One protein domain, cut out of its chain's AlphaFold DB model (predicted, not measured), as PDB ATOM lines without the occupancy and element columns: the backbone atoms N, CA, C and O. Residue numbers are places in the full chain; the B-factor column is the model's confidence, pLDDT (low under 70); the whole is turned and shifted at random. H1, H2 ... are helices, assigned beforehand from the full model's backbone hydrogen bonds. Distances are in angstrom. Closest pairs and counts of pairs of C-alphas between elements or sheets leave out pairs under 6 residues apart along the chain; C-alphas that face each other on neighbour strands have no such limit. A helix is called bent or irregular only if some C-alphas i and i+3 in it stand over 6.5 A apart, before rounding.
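AT A GLANCE: This is residues 5 to 51 of the 53 residues of an uncharacterized protein of Coleofasciculus chthonoplastes PCC 7420 (UniProt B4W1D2). Three helices are strung out one after another along the chain with no shared core: H2, the longest, comes between the other two, H1 makes an open corner with it at residues 16 to 23, and the small H3 sits away from both beyond a chain stretch of residues 35 to 42. The outer part of H1, residues 5 to 12, sticks out from the corner, and residues 39 to 51, with H3 among them, stand free at the other end of the printed part. The printed part has 47 residues with three named helices, in the order H1, H2, H3, and no named strand; the class is all helix, with 35 of the 47 residues in the helices. The whole is only just extended, close to loose, with a radius of gyration of the C-alphas of 14.4 A, and the C-alphas span 36 by 24 by 24 A along their three main axes.

HOW THE PARTS SIT: H2, residues 20 to 34, is the longest helix by residues. It touches no helix, but is near H1, residues 5 to 16. H1 and H2 are close but not clearly touching, with 2 pairs of C-alphas within 8 A. Their closest C-alphas are those of Leu 16 and Ala 23, 6.1 A apart, while their centres are 16.8 A apart. The two helices run opposite ways at a steep tilt of 64 degrees. They are joined by a tight link of 3 residues, Phe 17 to Ser 19. Beyond the other end of H2, a short link of 8 residues, Thr 35 to Thr 42, joins it to H3, residues 43 to 50. H2 and H3 are apart, although they follow each other in the chain, with no C-alpha of the one within 8 A of the other. H1 and H3 are apart too. Residues 30 to 37, of which 30 to 34 belong to H2, stand free. In H1, H2 and H3 every pair of O i and N i+4 is within hydrogen-bond range.

IN THESE COORDINATES: H2, 15 residues from Pro 20 to Lys 34, measures 21.6 A from first to last C-alpha. It begins with C-alpha 20 at (-27.129, 16.707, -20.146) and ends with C-alpha 34 at (-5.828, 12.993, -19.738), where x has changed far more than y or z. H1, 12 residues from Ser 5 to Leu 16, measures 16.7 A and begins with C-alpha 5 at (-13.087, 37.015, -18.873). H3, 8 residues from Ile 43 to Leu 50, measures 10.5 A and ends with C-alpha 50 at (-15.336, 13.194, -42.878). Across the link from H2 to H3, z goes from -19.738 at C-alpha 34 to -39.963 at C-alpha 43. The three helices are neither bent nor irregular.

THE WHOLE: The two C-alphas farthest apart in the domain are those of Leu 7 and Gly 51, 37.8 A apart. The first and last printed C-alphas, those of Ser 5 and Gly 51, are 36.4 A apart. The printed part has no cut, and it runs from residue 5 to residue 51 of a full chain of 53 residues. Neither of the two links is long. The mean pLDDT of the printed part is 90.1, and no printed residue is under 70. By helix, the model's mean pLDDT is 86 for H1, 90 for H2 and 96 for H3.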
ATOM      1  N   SER A   5     -13.512  38.322 -18.355       91.88
ATOM      2  CA  SER A   5     -13.087  37.015 -18.873       91.88
ATOM      3  C   SER A   5     -13.599  35.840 -18.035       91.88
ATOM      4  O   SER A   5     -14.038  34.829 -18.590       91.88
ATOM      5  N   ASP A   6     -13.590  35.970 -16.706       88.81
ATOM      6  CA  ASP A   6     -14.094  34.916 -15.819       88.81
ATOM      7  C   ASP A   6     -15.618  34.793 -15.928       88.81
ATOM      8  O   ASP A   6     -16.156  33.686 -15.945       88.81
ATOM      9  N   LEU A   7     -16.328  35.923 -16.047       90.56
ATOM     10  CA  LEU A   7     -17.779  35.926 -16.231       90.56
ATOM     11  C   LEU A   7     -18.179  35.256 -17.553       90.56
ATOM     12  O   LEU A   7     -19.085  34.423 -17.563       90.56
ATOM     13  N   THR A   8     -17.487  35.575 -18.648       92.06
ATOM     14  CA  THR A   8     -17.721  34.960 -19.962       92.06
ATOM     15  C   THR A   8     -17.487  33.450 -19.919       92.06
ATOM     16  O   THR A   8     -18.358  32.684 -20.338       92.06
ATOM     17  N   SER A   9     -16.382  33.011 -19.307       86.94
ATOM     18  CA  SER A   9     -16.056  31.586 -19.146       86.94
ATOM     19  C   SER A   9     -17.137  30.825 -18.361       86.94
ATOM     20  O   SER A   9     -17.502  29.697 -18.707       86.94
ATOM     21  N   LEU A  10     -17.703  31.440 -17.315       88.25
ATOM     22  CA  LEU A  10     -18.789  30.852 -16.521       88.25
ATOM     23  C   LEU A  10     -20.089  30.711 -17.319       88.25
ATOM     24  O   LEU A  10     -20.756  29.679 -17.225       88.25
ATOM     25  N   VAL A  11     -20.456  31.724 -18.108       89.06
ATOM     26  CA  VAL A  11     -21.672  31.688 -18.938       89.06
ATOM     27  C   VAL A  11     -21.568  30.609 -20.018       89.06
ATOM     28  O   VAL A  11     -22.523  29.852 -20.207       89.06
ATOM     29  N   GLU A  12     -20.417  30.490 -20.679       83.19
ATOM     30  CA  GLU A  12     -20.158  29.447 -21.679       83.19
ATOM     31  C   GLU A  12     -20.222  28.045 -21.063       83.19
ATOM     32  O   GLU A  12     -20.892  27.155 -21.589       83.19
ATOM     33  N   THR A  13     -19.624  27.872 -19.880       82.25
ATOM     34  CA  THR A  13     -19.699  26.620 -19.119       82.25
ATOM     35  C   THR A  13     -21.155  26.252 -18.821       82.25
ATOM     36  O   THR A  13     -21.601  25.151 -19.144       82.25
ATOM     37  N   VAL A  14     -21.943  27.187 -18.276       85.75
ATOM     38  CA  VAL A  14     -23.379  26.973 -18.020       85.75
ATOM     39  C   VAL A  14     -24.124  26.604 -19.304       85.75
ATOM     40  O   VAL A  14     -24.991  25.732 -19.264       85.75
ATOM     41  N   TYR A  15     -23.795  27.227 -20.438       81.94
ATOM     42  CA  TYR A  15     -24.405  26.924 -21.731       81.94
ATOM     43  C   TYR A  15     -24.109  25.491 -22.199       81.94
ATOM     44  O   TYR A  15     -25.042  24.774 -22.569       81.94
ATOM     45  N   LEU A  16     -22.858  25.033 -22.102       76.31
ATOM     46  CA  LEU A  16     -22.463  23.653 -22.423       76.31
ATOM     47  C   LEU A  16     -23.206  22.625 -21.553       76.31
ATOM     48  O   LEU A  16     -23.621  21.574 -22.048       76.31
ATOM     49  N   PHE A  17     -23.453  22.960 -20.283       79.31
ATOM     50  CA  PHE A  17     -24.177  22.107 -19.337       79.31
ATOM     51  C   PHE A  17     -25.709  22.126 -19.483       79.31
ATOM     52  O   PHE A  17     -26.382  21.318 -18.841       79.31
ATOM     53  N   ARG A  18     -26.296  22.973 -20.347       81.44
ATOM     54  CA  ARG A  18     -27.761  22.989 -20.576       81.44
ATOM     55  C   ARG A  18     -28.293  21.728 -21.256       81.44
ATOM     56  O   ARG A  18     -29.474  21.425 -21.115       81.44
ATOM     57  N   SER A  19     -27.449  20.999 -21.983       85.06
ATOM     58  CA  SER A  19     -27.775  19.680 -22.530       85.06
ATOM     59  C   SER A  19     -27.044  18.612 -21.714       85.06
ATOM     60  O   SER A  19     -25.822  18.510 -21.828       85.06
ATOM     61  N   PRO A  20     -27.752  17.782 -20.921       81.88
ATOM     62  CA  PRO A  20     -27.129  16.707 -20.146       81.88
ATOM     63  C   PRO A  20     -26.301  15.745 -21.009       81.88
ATOM     64  O   PRO A  20     -25.264  15.245 -20.575       81.88
ATOM     65  N   THR A  21     -26.723  15.521 -22.256       87.94
ATOM     66  CA  THR A  21     -25.979  14.703 -23.222       87.94
ATOM     67  C   THR A  21     -24.670  15.370 -23.636       87.94
ATOM     68  O   THR A  21     -23.640  14.701 -23.685       87.94
ATOM     69  N   ASN A  22     -24.674  16.681 -23.898       82.19
ATOM     70  CA  ASN A  22     -23.453  17.401 -24.281       82.19
ATOM     71  C   ASN A  22     -22.495  17.538 -23.097       82.19
ATOM     72  O   ASN A  22     -21.295  17.349 -23.268       82.19
ATOM     73  N   ALA A  23     -23.028  17.776 -21.897       87.31
ATOM     74  CA  ALA A  23     -22.269  17.769 -20.654       87.31
ATOM     75  C   ALA A  23     -21.512  16.452 -20.458       87.31
ATOM     76  O   ALA A  23     -20.311  16.457 -20.206       87.31
ATOM     77  N   ARG A  24     -22.207  15.318 -20.621       90.81
ATOM     78  CA  ARG A  24     -21.591  13.996 -20.502       90.81
ATOM     79  C   ARG A  24     -20.501  13.782 -21.548       90.81
ATOM     80  O   ARG A  24     -19.396  13.414 -21.181       90.81
ATOM     81  N   ARG A  25     -20.780  14.096 -22.820       90.38
ATOM     82  CA  ARG A  25     -19.787  13.990 -23.905       90.38
ATOM     83  C   ARG A  25     -18.533  14.822 -23.634       90.38
ATOM     84  O   ARG A  25     -17.435  14.349 -23.895       90.38
ATOM     85  N   LEU A  26     -18.693  16.042 -23.119       89.56
ATOM     86  CA  LEU A  26     -17.567  16.917 -22.799       89.56
ATOM     87  C   LEU A  26     -16.735  16.365 -21.636       89.56
ATOM     88  O   LEU A  26     -15.512  16.336 -21.726       89.56
ATOM     89  N   LEU A  27     -17.387  15.909 -20.562       91.69
ATOM     90  CA  LEU A  27     -16.697  15.305 -19.420       91.69
ATOM     91  C   LEU A  27     -15.941  14.033 -19.828       91.69
ATOM     92  O   LEU A  27     -14.776  13.888 -19.467       91.69
ATOM     93  N   ASP A  28     -16.566  13.167 -20.628       93.56
ATOM     94  CA  ASP A  28     -15.938  11.946 -21.142       93.56
ATOM     95  C   ASP A  28     -14.703  12.283 -22.003       93.56
ATOM     96  O   ASP A  28     -13.634  11.704 -21.801       93.56
ATOM     97  N   ALA A  29     -14.806  13.278 -22.894       91.50
ATOM     98  CA  ALA A  29     -13.691  13.734 -23.729       91.50
ATOM     99  C   ALA A  29     -12.536  14.340 -22.908       91.50
ATOM    100  O   ALA A  29     -11.362  14.118 -23.217       91.50
ATOM    101  N   ILE A  30     -12.843  15.082 -21.837       92.25
ATOM    102  CA  ILE A  30     -11.825  15.616 -20.921       92.25
ATOM    103  C   ILE A  30     -11.080  14.471 -20.233       92.25
ATOM    104  O   ILE A  30      -9.849  14.500 -20.177       92.25
ATOM    105  N   GLU A  31     -11.786  13.464 -19.725       94.94
ATOM    106  CA  GLU A  31     -11.144  12.317 -19.078       94.94
ATOM    107  C   GLU A  31     -10.303  11.503 -20.067       94.94
ATOM    108  O   GLU A  31      -9.171  11.135 -19.749       94.94
ATOM    109  N   GLU A  32     -10.786  11.305 -21.295       93.50
ATOM    110  CA  GLU A  32     -10.025  10.651 -22.360       93.50
ATOM    111  C   GLU A  32      -8.739  11.422 -22.702       93.50
ATOM    112  O   GLU A  32      -7.668  10.813 -22.820       93.50
ATOM    113  N   SER A  33      -8.799  12.758 -22.763       92.56
ATOM    114  CA  SER A  33      -7.642  13.615 -23.072       92.56
ATOM    115  C   SER A  33      -6.493  13.463 -22.078       92.56
ATOM    116  O   SER A  33      -5.321  13.491 -22.458       92.56
ATOM    117  N   LYS A  34      -6.813  13.199 -20.807       93.69
ATOM    118  CA  LYS A  34      -5.828  12.993 -19.738       93.69
ATOM    119  C   LYS A  34      -5.117  11.645 -19.832       93.69
ATOM    120  O   LYS A  34      -4.071  11.471 -19.212       93.69
ATOM    121  N   THR A  35      -5.653  10.682 -20.584       94.75
ATOM    122  CA  THR A  35      -5.064   9.335 -20.679       94.75
ATOM    123  C   THR A  35      -3.775   9.292 -21.496       94.75
ATOM    124  O   THR A  35      -3.026   8.322 -21.385       94.75
ATOM    125  N   GLY A  36      -3.539  10.294 -22.352       89.81
ATOM    126  CA  GLY A  36      -2.429  10.307 -23.310       89.81
ATOM    127  C   GLY A  36      -2.536   9.247 -24.414       89.81
ATOM    128  O   GLY A  36      -1.570   9.027 -25.138       89.81
ATOM    129  N   LYS A  37      -3.685   8.567 -24.542       90.88
ATOM    130  CA  LYS A  37      -3.921   7.509 -25.543       90.88
ATOM    131  C   LYS A  37      -4.572   8.020 -26.826       90.88
ATOM    132  O   LYS A  37      -4.702   7.250 -27.776       90.88
ATOM    133  N   ILE A  38      -4.988   9.288 -26.846       90.31
ATOM    134  CA  ILE A  38      -5.571   9.916 -28.029       90.31
ATOM    135  C   ILE A  38      -4.510   9.952 -29.124       90.31
ATOM    136  O   ILE A  38      -3.417  10.487 -28.928       90.31
ATOM    137  N   LYS A  39      -4.837   9.372 -30.279       89.81
ATOM    138  CA  LYS A  39      -4.005   9.505 -31.470       89.81
ATOM    139  C   LYS A  39      -4.206  10.917 -32.023       89.81
ATOM    140  O   LYS A  39      -5.348  11.266 -32.313       89.81
ATOM    141  N   PRO A  40      -3.148  11.735 -32.134       90.88
ATOM    142  CA  PRO A  40      -3.268  13.011 -32.815       90.88
ATOM    143  C   PRO A  40      -3.587  12.766 -34.290       90.88
ATOM    144  O   PRO A  40      -3.177  11.749 -34.849       90.88
ATOM    145  N   GLN A  41      -4.284  13.719 -34.892       94.81
ATOM    146  CA  GLN A  41      -4.534  13.766 -36.326       94.81
ATOM    147  C   GLN A  41      -4.411  15.209 -36.806       94.81
ATOM    148  O   GLN A  41      -4.629  16.143 -36.020       94.81
ATOM    149  N   THR A  42      -4.040  15.398 -38.066       96.12
ATOM    150  CA  THR A  42      -4.051  16.721 -38.692       96.12
ATOM    151  C   THR A  42      -5.470  17.114 -39.104       96.12
ATOM    152  O   THR A  42      -6.397  16.302 -39.080       96.12
ATOM    153  N   ILE A  43      -5.657  18.389 -39.454       95.62
ATOM    154  CA  ILE A  43      -6.950  18.860 -39.963       95.62
ATOM    155  C   ILE A  43      -7.248  18.206 -41.315       95.62
ATOM    156  O   ILE A  43      -8.365  17.747 -41.520       95.62
ATOM    157  N   GLU A  44      -6.238  18.058 -42.171       96.25
ATOM    158  CA  GLU A  44      -6.368  17.426 -43.487       96.25
ATOM    159  C   GLU A  44      -6.769  15.945 -43.376       96.25
ATOM    160  O   GLU A  44      -7.588  15.460 -44.154       96.25
ATOM    161  N   GLU A  45      -6.221  15.215 -42.397       96.12
ATOM    162  CA  GLU A  45      -6.610  13.824 -42.117       96.12
ATOM    163  C   GLU A  45      -8.081  13.731 -41.683       96.12
ATOM    164  O   GLU A  45      -8.812  12.854 -42.145       96.12
ATOM    165  N   LEU A  46      -8.533  14.666 -40.839       95.00
ATOM    166  CA  LEU A  46      -9.920  14.737 -40.381       95.00
ATOM    167  C   LEU A  46     -10.890  15.110 -41.515       95.00
ATOM    168  O   LEU A  46     -11.968  14.529 -41.623       95.00
ATOM    169  N   GLU A  47     -10.520  16.068 -42.362       96.06
ATOM    170  CA  GLU A  47     -11.292  16.477 -43.542       96.06
ATOM    171  C   GLU A  47     -11.505  15.296 -44.498       96.06
ATOM    172  O   GLU A  47     -12.639  15.011 -44.897       96.06
ATOM    173  N   GLN A  48     -10.442  14.529 -44.766       95.75
ATOM    174  CA  GLN A  48     -10.511  13.308 -45.571       95.75
ATOM    175  C   GLN A  48     -11.403  12.228 -44.943       95.75
ATOM    176  O   GLN A  48     -12.184  11.602 -45.662       95.75
ATOM    177  N   GLU A  49     -11.318  12.001 -43.627       94.81
ATOM    178  CA  GLU A  49     -12.166  11.026 -42.923       94.81
ATOM    179  C   GLU A  49     -13.654  11.396 -43.002       94.81
ATOM    180  O   GLU A  49     -14.511  10.528 -43.188       94.81
ATOM    181  N   LEU A  50     -13.965  12.687 -42.879       95.69
ATOM    182  CA  LEU A  50     -15.336  13.194 -42.878       95.69
ATOM    183  C   LEU A  50     -15.899  13.454 -44.283       95.69
ATOM    184  O   LEU A  50     -17.100  13.699 -44.409       95.69
ATOM    185  N   GLY A  51     -15.070  13.391 -45.329       95.19
ATOM    186  CA  GLY A  51     -15.468  13.700 -46.704       95.19
ATOM    187  C   GLY A  51     -15.802  15.180 -46.908       95.19
ATOM    188  O   GLY A  51     -16.722  15.504 -47.660       95.19
TER     189      GLY A  51